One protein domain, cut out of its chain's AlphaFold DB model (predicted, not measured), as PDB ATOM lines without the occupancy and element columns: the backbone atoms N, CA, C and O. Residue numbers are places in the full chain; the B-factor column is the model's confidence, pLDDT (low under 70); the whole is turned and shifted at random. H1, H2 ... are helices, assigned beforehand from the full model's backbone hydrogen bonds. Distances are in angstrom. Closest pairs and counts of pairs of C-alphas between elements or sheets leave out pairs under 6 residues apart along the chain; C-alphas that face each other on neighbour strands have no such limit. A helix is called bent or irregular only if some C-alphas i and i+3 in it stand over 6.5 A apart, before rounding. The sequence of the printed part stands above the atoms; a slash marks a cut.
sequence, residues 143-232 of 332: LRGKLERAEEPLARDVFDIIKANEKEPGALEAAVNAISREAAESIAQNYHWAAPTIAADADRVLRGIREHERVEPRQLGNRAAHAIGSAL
ATOM      1  N   LEU A 143     -40.197  10.836 -11.049       97.00
ATOM      2  CA  LEU A 143     -38.916  10.606 -11.721       97.00
ATOM      3  C   LEU A 143     -37.758  11.236 -10.943       97.00
ATOM      4  O   LEU A 143     -36.718  10.605 -10.781       97.00
ATOM      5  N   ARG A 144     -37.952  12.436 -10.385       94.56
ATOM      6  CA  ARG A 144     -36.947  13.103  -9.553       94.56
ATOM      7  C   ARG A 144     -36.587  12.271  -8.319       94.56
ATOM      8  O   ARG A 144     -35.403  12.171  -8.013       94.56
ATOM      9  N   GLY A 145     -37.573  11.656  -7.661       93.38
ATOM     10  CA  GLY A 145     -37.347  10.755  -6.523       93.38
ATOM     11  C   GLY A 145     -36.649   9.444  -6.903       93.38
ATOM     12  O   GLY A 145     -35.847   8.930  -6.127       93.38
ATOM     13  N   LYS A 146     -36.887   8.918  -8.114       95.19
ATOM     14  CA  LYS A 146     -36.110   7.781  -8.649       95.19
ATOM     15  C   LYS A 146     -34.643   8.158  -8.846       95.19
ATOM     16  O   LYS A 146     -33.770   7.406  -8.435       95.19
ATOM     17  N   LEU A 147     -34.375   9.347  -9.392       95.50
ATOM     18  CA  LEU A 147     -33.009   9.843  -9.579       95.50
ATOM     19  C   LEU A 147     -32.255  10.041  -8.248       95.50
ATOM     20  O   LEU A 147     -31.058   9.801  -8.213       95.50
ATOM     21  N   GLU A 148     -32.912  10.419  -7.140       89.94
ATOM     22  CA  GLU A 148     -32.221  10.521  -5.829       89.94
ATOM     23  C   GLU A 148     -31.712   9.194  -5.298       89.94
ATOM     24  O   GLU A 148     -30.708   9.159  -4.598       89.94
ATOM     25  N   ARG A 149     -32.414   8.110  -5.617       87.62
ATOM     26  CA  ARG A 149     -32.114   6.771  -5.105       87.62
ATOM     27  C   ARG A 149     -31.319   5.937  -6.109       87.62
ATOM     28  O   ARG A 149     -31.170   4.738  -5.929       87.62
ATOM     29  N   ALA A 150     -30.804   6.570  -7.162       88.94
ATOM     30  CA  ALA A 150     -30.142   5.906  -8.278       88.94
ATOM     31  C   ALA A 150     -28.719   5.394  -7.967       88.94
ATOM     32  O   ALA A 150     -28.023   4.951  -8.882       88.94
ATOM     33  N   GLU A 151     -28.287   5.441  -6.703       86.19
ATOM     34  CA  GLU A 151     -27.085   4.746  -6.226       86.19
ATOM     35  C   GLU A 151     -27.210   3.231  -6.457       86.19
ATOM     36  O   GLU A 151     -26.286   2.608  -6.980       86.19
ATOM     37  N   GLU A 152     -28.400   2.672  -6.205       88.12
ATOM     38  CA  GLU A 152     -28.751   1.282  -6.502       88.12
ATOM     39  C   GLU A 152     -29.757   1.231  -7.669       88.12
ATOM     40  O   GLU A 152     -30.965   1.399  -7.472       88.12
ATOM     41  N   PRO A 153     -29.297   1.037  -8.918       90.62
ATOM     42  CA  PRO A 153     -30.157   1.150 -10.088       90.62
ATOM     43  C   PRO A 153     -31.108  -0.047 -10.211       90.62
ATOM     44  O   PRO A 153     -30.751  -1.108 -10.722       90.62
ATOM     45  N   LEU A 154     -32.357   0.146  -9.790       94.44
ATOM     46  CA  LEU A 154     -33.424  -0.841  -9.963       94.44
ATOM     47  C   LEU A 154     -33.891  -0.888 -11.423       94.44
ATOM     48  O   LEU A 154     -34.191   0.151 -12.018       94.44
ATOM     49  N   ALA A 155     -34.069  -2.084 -11.995       96.56
ATOM     50  CA  ALA A 155     -34.462  -2.220 -13.401       96.56
ATOM     51  C   ALA A 155     -35.811  -1.549 -13.727       96.56
ATOM     52  O   ALA A 155     -35.967  -0.964 -14.802       96.56
ATOM     53  N   ARG A 156     -36.765  -1.544 -12.780       96.50
ATOM     54  CA  ARG A 156     -38.041  -0.808 -12.906       96.50
ATOM     55  C   ARG A 156     -37.833   0.703 -13.030       96.50
ATOM     56  O   ARG A 156     -38.499   1.337 -13.843       96.50
ATOM     57  N   ASP A 157     -36.908   1.271 -12.259       97.12
ATOM     58  CA  ASP A 157     -36.626   2.710 -12.264       97.12
ATOM     59  C   ASP A 157     -35.903   3.121 -13.548       97.12
ATOM     60  O   ASP A 157     -36.283   4.103 -14.184       97.12
ATOM     61  N   VAL A 158     -34.932   2.315 -13.983       97.75
ATOM     62  CA  VAL A 158     -34.230   2.484 -15.262       97.75
ATOM     63  C   VAL A 158     -35.217   2.428 -16.435       97.75
ATOM     64  O   VAL A 158     -35.187   3.291 -17.315       97.75
ATOM     65  N   PHE A 159     -36.139   1.462 -16.437       98.19
ATOM     66  CA  PHE A 159     -37.169   1.353 -17.469       98.19
ATOM     67  C   PHE A 159     -38.139   2.544 -17.458       98.19
ATOM     68  O   PHE A 159     -38.459   3.080 -18.520       98.19
ATOM     69  N   ASP A 160     -38.557   3.011 -16.277       98.31
ATOM     70  CA  ASP A 160     -39.417   4.191 -16.142       98.31
ATOM     71  C   ASP A 160     -38.745   5.457 -16.711       98.31
ATOM     72  O   ASP A 160     -39.425   6.263 -17.342       98.31
ATOM     73  N   ILE A 161     -37.423   5.621 -16.565       98.50
ATOM     74  CA  ILE A 161     -36.663   6.736 -17.165       98.50
ATOM     75  C   ILE A 161     -36.684   6.671 -18.698       98.50
ATOM     76  O   ILE A 161     -36.921   7.686 -19.358       98.50
ATOM     77  N   ILE A 162     -36.497   5.482 -19.281       98.31
ATOM     78  CA  ILE A 162     -36.586   5.289 -20.739       98.31
ATOM     79  C   ILE A 162     -37.985   5.664 -21.230       98.31
ATOM     80  O   ILE A 162     -38.126   6.408 -22.201       98.31
ATOM     81  N   LYS A 163     -39.029   5.187 -20.542       98.38
ATOM     82  CA  LYS A 163     -40.418   5.479 -20.917       98.38
ATOM     83  C   LYS A 163     -40.803   6.930 -20.691       98.38
ATOM     84  O   LYS A 163     -41.544   7.471 -21.505       98.38
ATOM     85  N   ALA A 164     -40.243   7.597 -19.688       98.19
ATOM     86  CA  ALA A 164     -40.416   9.032 -19.515       98.19
ATOM     87  C   ALA A 164     -39.904   9.810 -20.734       98.19
ATOM     88  O   ALA A 164     -40.610  10.681 -21.230       98.19
ATOM     89  N   ASN A 165     -38.733   9.454 -21.269       97.62
ATOM     90  CA  ASN A 165     -38.188  10.097 -22.466       97.62
ATOM     91  C   ASN A 165     -39.083   9.915 -23.706       97.62
ATOM     92  O   ASN A 165     -39.165  10.804 -24.547       97.62
ATOM     93  N   GLU A 166     -39.757   8.769 -23.817       96.94
ATOM     94  CA  GLU A 166     -40.653   8.452 -24.936       96.94
ATOM     95  C   GLU A 166     -42.041   9.103 -24.791       96.94
ATOM     96  O   GLU A 166     -42.617   9.563 -25.775       96.94
ATOM     97  N   LYS A 167     -42.611   9.098 -23.579       97.00
ATOM     98  CA  LYS A 167     -44.026   9.431 -23.334       97.00
ATOM     99  C   LYS A 167     -44.230  10.843 -22.789       97.00
ATOM    100  O   LYS A 167     -45.215  11.490 -23.132       97.00
ATOM    101  N   GLU A 168     -43.327  11.317 -21.935       96.31
ATOM    102  CA  GLU A 168     -43.402  12.624 -21.273       96.31
ATOM    103  C   GLU A 168     -42.002  13.270 -21.165       96.31
ATOM    104  O   GLU A 168     -41.512  13.507 -20.054       96.31
ATOM    105  N   PRO A 169     -41.334  13.592 -22.293       94.75
ATOM    106  CA  PRO A 169     -39.953  14.086 -22.283       94.75
ATOM    107  C   PRO A 169     -39.771  15.357 -21.443       94.75
ATOM    108  O   PRO A 169     -38.763  15.496 -20.758       94.75
ATOM    109  N   GLY A 170     -40.767  16.250 -21.408       92.50
ATOM    110  CA  GLY A 170     -40.733  17.440 -20.549       92.50
ATOM    111  C   GLY A 170     -40.751  17.122 -19.045       92.50
ATOM    112  O   GLY A 170     -40.169  17.858 -18.254       92.50
ATOM    113  N   ALA A 171     -41.370  16.010 -18.629       94.62
ATOM    114  CA  ALA A 171     -41.335  15.576 -17.234       94.62
ATOM    115  C   ALA A 171     -39.964  15.003 -16.854       94.62
ATOM    116  O   ALA A 171     -39.490  15.247 -15.743       94.62
ATOM    117  N   LEU A 172     -39.320  14.273 -17.775       97.06
ATOM    118  CA  LEU A 172     -37.948  13.807 -17.587       97.06
ATOM    119  C   LEU A 172     -36.970  14.985 -17.528       97.06
ATOM    120  O   LEU A 172     -36.146  15.038 -16.624       97.06
ATOM    121  N   GLU A 173     -37.105  15.949 -18.437       94.94
ATOM    122  CA  GLU A 173     -36.328  17.192 -18.451       94.94
ATOM    123  C   GLU A 173     -36.429  17.936 -17.114       94.94
ATOM    124  O   GLU A 173     -35.404  18.252 -16.508       94.94
ATOM    125  N   ALA A 174     -37.644  18.129 -16.595       93.38
ATOM    126  CA  ALA A 174     -37.851  18.771 -15.301       93.38
ATOM    127  C   ALA A 174     -37.223  17.986 -14.135       93.38
ATOM    128  O   ALA A 174     -36.665  18.586 -13.218       93.38
ATOM    129  N   ALA A 175     -37.301  16.651 -14.159       95.44
ATOM    130  CA  ALA A 175     -36.721  15.799 -13.124       95.44
ATOM    131  C   ALA A 175     -35.185  15.808 -13.148       95.44
ATOM    132  O   ALA A 175     -34.554  15.970 -12.103       95.44
ATOM    133  N   VAL A 176     -34.586  15.664 -14.331       95.94
ATOM    134  CA  VAL A 176     -33.131  15.636 -14.531       95.94
ATOM    135  C   VAL A 176     -32.506  16.990 -14.209       95.94
ATOM    136  O   VAL A 176     -31.475  17.046 -13.549       95.94
ATOM    137  N   ASN A 177     -33.139  18.097 -14.594       93.44
ATOM    138  CA  ASN A 177     -32.601  19.432 -14.314       93.44
ATOM    139  C   ASN A 177     -32.905  19.934 -12.895       93.44
ATOM    140  O   ASN A 177     -32.515  21.045 -12.544       93.44
ATOM    141  N   ALA A 178     -33.572  19.123 -12.073       91.38
ATOM    142  CA  ALA A 178     -33.792  19.403 -10.661       91.38
ATOM    143  C   ALA A 178     -32.794  18.711  -9.717       91.38
ATOM    144  O   ALA A 178     -32.913  18.847  -8.497       91.38
ATOM    145  N   ILE A 179     -31.816  17.989 -10.268       91.56
ATOM    146  CA  ILE A 179     -30.537  17.666  -9.619       91.56
ATOM    147  C   ILE A 179     -29.426  18.538 -10.198       91.56
ATOM    148  O   ILE A 179     -29.618  19.225 -11.203       91.56
ATOM    149  N   SER A 180     -28.249  18.512  -9.567       89.88
ATOM    150  CA  SER A 180     -27.061  19.094 -10.189       89.88
ATOM    151  C   SER A 180     -26.694  18.323 -11.463       89.88
ATOM    152  O   SER A 180     -27.010  17.136 -11.604       89.88
ATOM    153  N   ARG A 181     -26.019  19.002 -12.395       90.62
ATOM    154  CA  ARG A 181     -25.552  18.386 -13.643       90.62
ATOM    155  C   ARG A 181     -24.618  17.212 -13.346       90.62
ATOM    156  O   ARG A 181     -24.783  16.150 -13.929       90.62
ATOM    157  N   GLU A 182     -23.715  17.383 -12.387       92.19
ATOM    158  CA  GLU A 182     -22.734  16.376 -11.979       92.19
ATOM    159  C   GLU A 182     -23.427  15.131 -11.412       92.19
ATOM    160  O   GLU A 182     -23.042  14.007 -11.723       92.19
ATOM    161  N   ALA A 183     -24.488  15.316 -10.619       93.88
ATOM    162  CA  ALA A 183     -25.287  14.207 -10.115       93.88
ATOM    163  C   ALA A 183     -26.006  13.472 -11.257       93.88
ATOM    164  O   ALA A 183     -25.980  12.245 -11.299       93.88
ATOM    165  N   ALA A 184     -26.605  14.194 -12.210       95.12
ATOM    166  CA  ALA A 184     -27.259  13.578 -13.366       95.12
ATOM    167  C   ALA A 184     -26.279  12.780 -14.237       95.12
ATOM    168  O   ALA A 184     -26.586  11.660 -14.645       95.12
ATOM    169  N   GLU A 185     -25.099  13.340 -14.504       95.12
ATOM    170  CA  GLU A 185     -24.030  12.688 -15.264       95.12
ATOM    171  C   GLU A 185     -23.499  11.450 -14.529       95.12
ATOM    172  O   GLU A 185     -23.364  10.390 -15.140       95.12
ATOM    173  N   SER A 186     -23.295  11.545 -13.212       96.75
ATOM    174  CA  SER A 186     -22.901  10.412 -12.367       96.75
ATOM    175  C   SER A 186     -23.942   9.288 -12.394       96.75
ATOM    176  O   SER A 186     -23.596   8.125 -12.592       96.75
ATOM    177  N   ILE A 187     -25.234   9.620 -12.292       97.56
ATOM    178  CA  ILE A 187     -26.325   8.637 -12.385       97.56
ATOM    179  C   ILE A 187     -26.350   7.975 -13.765       97.56
ATOM    180  O   ILE A 187     -26.456   6.753 -13.858       97.56
ATOM    181  N   ALA A 188     -26.233   8.756 -14.841       97.19
ATOM    182  CA  ALA A 188     -26.178   8.215 -16.197       97.19
ATOM    183  C   ALA A 188     -24.986   7.256 -16.360       97.19
ATOM    184  O   ALA A 188     -25.133   6.171 -16.927       97.19
ATOM    185  N   GLN A 189     -23.827   7.613 -15.804       96.94
ATOM    186  CA  GLN A 189     -22.641   6.765 -15.811       96.94
ATOM    187  C   GLN A 189     -22.839   5.483 -14.986       96.94
ATOM    188  O   GLN A 189     -22.456   4.403 -15.445       96.94
ATOM    189  N   ASN A 190     -23.485   5.575 -13.819       96.69
ATOM    190  CA  ASN A 190     -23.823   4.418 -12.990       96.69
ATOM    191  C   ASN A 190     -24.761   3.459 -13.734       96.69
ATOM    192  O   ASN A 190     -24.498   2.263 -13.806       96.69
ATOM    193  N   TYR A 191     -25.815   3.976 -14.374       97.06
ATOM    194  CA  TYR A 191     -26.739   3.163 -15.173       97.06
ATOM    195  C   TYR A 191     -26.034   2.458 -16.335       97.06
ATOM    196  O   TYR A 191     -26.346   1.305 -16.635       97.06
ATOM    197  N   HIS A 192     -25.070   3.125 -16.974       95.00
ATOM    198  CA  HIS A 192     -24.246   2.520 -18.017       95.00
ATOM    199  C   HIS A 192     -23.390   1.365 -17.472       95.00
ATOM    200  O   HIS A 192     -23.404   0.270 -18.034       95.00
ATOM    201  N   TRP A 193     -22.679   1.572 -16.361       95.38
ATOM    202  CA  TRP A 193     -21.805   0.550 -15.772       95.38
ATOM    203  C   TRP A 193     -22.570  -0.618 -15.146       95.38
ATOM    204  O   TRP A 193     -22.156  -1.768 -15.284       95.38
ATOM    205  N   ALA A 194     -23.713  -0.350 -14.521       95.38
ATOM    206  CA  ALA A 194     -24.569  -1.358 -13.910       95.38
ATOM    207  C   ALA A 194     -25.456  -2.107 -14.922       95.38
ATOM    208  O   ALA A 194     -26.286  -2.923 -14.515       95.38
ATOM    209  N   ALA A 195     -25.304  -1.866 -16.232       94.19
ATOM    210  CA  ALA A 195     -26.142  -2.472 -17.267       94.19
ATOM    211  C   ALA A 195     -26.267  -4.010 -17.165       94.19
ATOM    212  O   ALA A 195     -27.388  -4.495 -17.327       94.19
ATOM    213  N   PRO A 196     -25.208  -4.793 -16.852       94.00
ATOM    214  CA  PRO A 196     -25.348  -6.238 -16.657       94.00
ATOM    215  C   PRO A 196     -26.248  -6.608 -15.469       94.00
ATOM    216  O   PRO A 196     -27.103  -7.481 -15.600       94.00
ATOM    217  N   THR A 197     -26.099  -5.923 -14.331       94.50
ATOM    218  CA  THR A 197     -26.911  -6.149 -13.123       94.50
ATOM    219  C   THR A 197     -28.370  -5.772 -13.363       94.50
ATOM    220  O   THR A 197     -29.272  -6.541 -13.042       94.50
ATOM    221  N   ILE A 198     -28.600  -4.620 -13.997       95.94
ATOM    222  CA  ILE A 198     -29.934  -4.161 -14.400       95.94
ATOM    223  C   ILE A 198     -30.590  -5.186 -15.333       95.94
ATOM    224  O   ILE A 198     -31.760  -5.514 -15.158       95.94
ATOM    225  N   ALA A 199     -29.846  -5.700 -16.318       95.19
ATOM    226  CA  ALA A 199     -30.356  -6.682 -17.269       95.19
ATOM    227  C   ALA A 199     -30.749  -7.998 -16.584       95.19
ATOM    228  O   ALA A 199     -31.797  -8.549 -16.906       95.19
ATOM    229  N   ALA A 200     -29.949  -8.475 -15.626       93.94
ATOM    230  CA  ALA A 200     -30.251  -9.689 -14.872       93.94
ATOM    231  C   ALA A 200     -31.514  -9.544 -14.003       93.94
ATOM    232  O   ALA A 200     -32.280 -10.495 -13.864       93.94
ATOM    233  N   ASP A 201     -31.754  -8.358 -13.433       94.38
ATOM    234  CA  ASP A 201     -32.955  -8.094 -12.635       94.38
ATOM    235  C   ASP A 201     -34.208  -7.865 -13.497       94.38
ATOM    236  O   ASP A 201     -35.320  -8.207 -13.090       94.38
ATOM    237  N   ALA A 202     -34.038  -7.313 -14.703       94.75
ATOM    238  CA  ALA A 202     -35.126  -6.926 -15.594       94.75
ATOM    239  C   ALA A 202     -36.124  -8.062 -15.851       94.75
ATOM    240  O   ALA A 202     -37.324  -7.850 -15.681       94.75
ATOM    241  N   ASP A 203     -35.648  -9.266 -16.170       85.38
ATOM    242  CA  ASP A 203     -36.513 -10.417 -16.471       85.38
ATOM    243  C   ASP A 203     -37.416 -10.807 -15.290       85.38
ATOM    244  O   ASP A 203     -38.524 -11.314 -15.472       85.38
ATOM    245  N   ARG A 204     -36.971 -10.530 -14.061       88.56
ATOM    246  CA  ARG A 204     -37.719 -10.825 -12.837       88.56
ATOM    247  C   ARG A 204     -38.795  -9.778 -12.554       88.56
ATOM    248  O   ARG A 204     -39.898 -10.134 -12.127       88.56
ATOM    249  N   VAL A 205     -38.472  -8.497 -12.743       91.75
ATOM    250  CA  VAL A 205     -39.279  -7.370 -12.231       91.75
ATOM    251  C   VAL A 205     -40.085  -6.629 -13.294       91.75
ATOM    252  O   VAL A 205     -41.048  -5.935 -12.960       91.75
ATOM    253  N   LEU A 206     -39.713  -6.740 -14.570       94.69
ATOM    254  CA  LEU A 206     -40.375  -6.058 -15.677       94.69
ATOM    255  C   LEU A 206     -41.463  -6.942 -16.298       94.69
ATOM    256  O   LEU A 206     -41.279  -7.573 -17.337       94.69
ATOM    257  N   ARG A 207     -42.635  -6.962 -15.657       94.00
ATOM    258  CA  ARG A 207     -43.811  -7.734 -16.094       94.00
ATOM    259  C   ARG A 207     -44.833  -6.871 -16.837       94.00
ATOM    260  O   ARG A 207     -44.841  -5.645 -16.717       94.00
ATOM    261  N   GLY A 208     -45.696  -7.514 -17.623       92.38
ATOM    262  CA  GLY A 208     -46.802  -6.856 -18.333       92.38
ATOM    263  C   GLY A 208     -46.389  -5.852 -19.416       92.38
ATOM    264  O   GLY A 208     -47.202  -5.018 -19.813       92.38
ATOM    265  N   ILE A 209     -45.141  -5.901 -19.896       94.62
ATOM    266  CA  ILE A 209     -44.677  -5.033 -20.986       94.62
ATOM    267  C   ILE A 209     -45.223  -5.551 -22.319       94.62
ATOM    268  O   ILE A 209     -45.016  -6.713 -22.681       94.62
ATOM    269  N   ARG A 210     -45.877  -4.666 -23.076       93.00
ATOM    270  CA  ARG A 210     -46.348  -4.951 -24.440       93.00
ATOM    271  C   ARG A 210     -45.162  -5.188 -25.365       93.00
ATOM    272  O   ARG A 210     -44.180  -4.463 -25.281       93.00
ATOM    273  N   GLU A 211     -45.284  -6.122 -26.304       92.38
ATOM    274  CA  GLU A 211     -44.167  -6.529 -27.176       92.38
ATOM    275  C   GLU A 211     -43.458  -5.345 -27.859       92.38
ATOM    276  O   GLU A 211     -42.243  -5.223 -27.787       92.38
ATOM    277  N   HIS A 212     -44.211  -4.395 -28.421       92.12
ATOM    278  CA  HIS A 212     -43.653  -3.210 -29.089       92.12
ATOM    279  C   HIS A 212     -43.034  -2.168 -28.139       92.12
ATOM    280  O   HIS A 212     -42.398  -1.223 -28.597       92.12
ATOM    281  N   GLU A 213     -43.249  -2.290 -26.828       92.62
ATOM    282  CA  GLU A 213     -42.647  -1.425 -25.809       92.62
ATOM    283  C   GLU A 213     -41.450  -2.083 -25.120       92.62
ATOM    284  O   GLU A 213     -40.775  -1.410 -24.329       92.62
ATOM    285  N   ARG A 214     -41.179  -3.362 -25.416       93.56
ATOM    286  CA  ARG A 214     -40.048  -4.088 -24.851       93.56
ATOM    287  C   ARG A 214     -38.737  -3.433 -25.243       93.56
ATOM    288  O   ARG A 214     -38.549  -2.903 -26.336       93.56
ATOM    289  N   VAL A 215     -37.827  -3.464 -24.285       94.38
ATOM    290  CA  VAL A 215     -36.452  -3.029 -24.452       94.38
ATOM    291  C   VAL A 215     -35.598  -4.220 -24.081       94.38
ATOM    292  O   VAL A 215     -35.789  -4.789 -23.009       94.38
ATOM    293  N   GLU A 216     -34.677  -4.586 -24.965       96.19
ATOM    294  CA  GLU A 216     -33.698  -5.634 -24.697       96.19
ATOM    295  C   GLU A 216     -33.022  -5.376 -23.339       96.19
ATOM    296  O   GLU A 216     -32.466  -4.285 -23.164       96.19
ATOM    297  N   PRO A 217     -33.025  -6.328 -22.383       95.69
ATOM    298  CA  PRO A 217     -32.513  -6.099 -21.029       95.69
ATOM    299  C   PRO A 217     -31.106  -5.489 -21.000       95.69
ATOM    300  O   PRO A 217     -30.851  -4.503 -20.308       95.69
ATOM    301  N   ARG A 218     -30.211  -5.983 -21.866       95.31
ATOM    302  CA  ARG A 218     -28.834  -5.477 -22.034       95.31
ATOM    303  C   ARG A 218     -28.731  -4.021 -22.510       95.31
ATOM    304  O   ARG A 218     -27.659  -3.429 -22.439       95.31
ATOM    305  N   GLN A 219     -29.809  -3.449 -23.045       97.25
ATOM    306  CA  GLN A 219     -29.863  -2.065 -23.519       97.25
ATOM    307  C   GLN A 219     -30.442  -1.099 -22.482       97.25
ATOM    308  O   GLN A 219     -30.328   0.109 -22.686       97.25
ATOM    309  N   LEU A 220     -31.047  -1.587 -21.390       97.56
ATOM    310  CA  LEU A 220     -31.741  -0.744 -20.412       97.56
ATOM    311  C   LEU A 220     -30.826   0.341 -19.834       97.56
ATOM    312  O   LEU A 220     -31.127   1.526 -19.969       97.56
ATOM    313  N   GLY A 221     -29.677  -0.049 -19.272       97.06
ATOM    314  CA  GLY A 221     -28.716   0.894 -18.687       97.06
ATOM    315  C   GLY A 221     -28.267   1.977 -19.675       97.06
ATOM    316  O   GLY A 221     -28.389   3.169 -19.401       97.06
ATOM    317  N   ASN A 222     -27.859   1.572 -20.884       97.25
ATOM    318  CA  ASN A 222     -27.390   2.487 -21.933       97.25
ATOM    319  C   ASN A 222     -28.479   3.448 -22.417       97.25
ATOM    320  O   ASN A 222     -28.225   4.637 -22.605       97.25
ATOM    321  N   ARG A 223     -29.702   2.947 -22.624       98.12
ATOM    322  CA  ARG A 223     -30.821   3.774 -23.086       98.12
ATOM    323  C   ARG A 223     -31.272   4.759 -22.016       98.12
ATOM    324  O   ARG A 223     -31.586   5.895 -22.358       98.12
ATOM    325  N   ALA A 224     -31.281   4.359 -20.747       98.00
ATOM    326  CA  ALA A 224     -31.608   5.262 -19.650       98.00
ATOM    327  C   ALA A 224     -30.526   6.332 -19.452       98.00
ATOM    328  O   ALA A 224     -30.857   7.506 -19.308       98.00
ATOM    329  N   ALA A 225     -29.245   5.958 -19.528       97.62
ATOM    330  CA  ALA A 225     -28.133   6.908 -19.498       97.62
ATOM    331  C   ALA A 225     -28.247   7.944 -20.630       97.62
ATOM    332  O   ALA A 225     -28.167   9.150 -20.392       97.62
ATOM    333  N   HIS A 226     -28.527   7.486 -21.853       97.69
ATOM    334  CA  HIS A 226     -28.764   8.367 -22.994       97.69
ATOM    335  C   HIS A 226     -29.997   9.263 -22.807       97.69
ATOM    336  O   HIS A 226     -29.946  10.441 -23.158       97.69
ATOM    337  N   ALA A 227     -31.085   8.742 -22.233       98.06
ATOM    338  CA  ALA A 227     -32.285   9.518 -21.928       98.06
ATOM    339  C   ALA A 227     -31.995  10.654 -20.932       98.06
ATOM    340  O   ALA A 227     -32.402  11.789 -21.168       98.06
ATOM    341  N   ILE A 228     -31.236  10.378 -19.865       97.81
ATOM    342  CA  ILE A 228     -30.809  11.398 -18.896       97.81
ATOM    343  C   ILE A 228     -29.935  12.453 -19.583       97.81
ATOM    344  O   ILE A 228     -30.224  13.645 -19.490       97.81
ATOM    345  N   GLY A 229     -28.916  12.026 -20.335       96.56
ATOM    346  CA  GLY A 229     -28.035  12.939 -21.067       96.56
ATOM    347  C   GLY A 229     -28.793  13.821 -22.065       96.56
ATOM    348  O   GLY A 229     -28.528  15.016 -22.169       96.56
ATOM    349  N   SER A 230     -29.783  13.262 -22.758       96.38
ATOM    350  CA  SER A 230     -30.634  13.978 -23.720       96.38
ATOM    351  C   SER A 230     -31.560  15.011 -23.075       96.38
ATOM    352  O   SER A 230     -31.972  15.962 -23.741       96.38
ATOM    353  N   ALA A 231     -31.888  14.829 -21.796       96.62
ATOM    354  CA  ALA A 231     -32.780  15.692 -21.031       96.62
ATOM    355  C   ALA A 231     -32.052  16.845 -20.314       96.62
ATOM    356  O   ALA A 231     -32.698  17.800 -19.885       96.62
ATOM    357  N   LEU A 232     -30.723  16.788 -20.179       95.06
ATOM    358  CA  LEU A 232     -29.934  17.841 -19.536       95.06
ATOM    359  C   LEU A 232     -29.939  19.139 -20.343       95.06
ATOM    360  O   LEU A 232     -29.695  19.127 -21.551       95.06
TER     361      LEU A 232
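Overview. This is residues 143 to 232 of the 332 residues of an uncharacterized protein of Acidobacteria bacterium (UniProt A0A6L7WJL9). Two helices side by side, H4 and H6, form one side of a compact helical cluster, with H2 crossing H6 on another side. H5 crosses the first end of H6 and H3 its last end, while short H1 packs on H3. The printed part has 90 residues with six named helices, H1 to H6 in order, and no named strand; the class is all helix. The radius of gyration of the C-alphas is 11.9 A and the spans are 32 by 25 by 18 A.

Along the chain. H1, residues 143 to 148, begins at C-alpha 143 (-38.916, 10.606, -11.721). H2, residues 155 to 167, is 18.1 A long, and H3 is residues 169 to 176. H4, residues 181 to 193, is 18.3 A long, and H5 is residues 195 to 205. H6, residues 217 to 231, is 21.8 A long and ends at C-alpha 231 (-32.780, 15.692, -21.031). H6 is irregular, C-alphas 218 and 221 being 7.2 A apart; H5 is only just irregular, C-alphas 200 and 203 being 6.50 A apart.

Arrangement. H1 touches H3 at a shallow tilt of 22 degrees, closest at C-alphas 144 and 175, 4.5 A. H1 and H2, a helical hairpin, only just touch, with 3 pairs of C-alphas within 8 A, closest at 146 and 157, 6.2 A. H2 touches H6 at a steep tilt of 50 degrees, closest at C-alphas 162 and 224, 5.1 A. H4 touches H6 at a shallow tilt of 14 degrees, opposite ways, closest at C-alphas 188 and 225, 4.1 A. H3 touches residues 228 to 231 of H6, about perpendicular at 85 degrees, closest at C-alphas 173 and 231, 4.6 A. H5 touches residues 217 to 222 of H6, closest at C-alphas 199 and 217, 4.4 A. H1 and H5 are apart. Every O i to N i+4 pair is within hydrogen-bond range in H1, H2, H3 and H4, against 5 of 7 in H5 and 9 of 11 in H6.

Size, cuts and confidence. The C-alphas farthest apart, of Ser 180 and Glu 211, are 35.2 A apart. The printed part has no cut. The link from H5 to H6, 11 residues, is long. Mean pLDDT of the printed part is 94.8, and no printed residue is under 70.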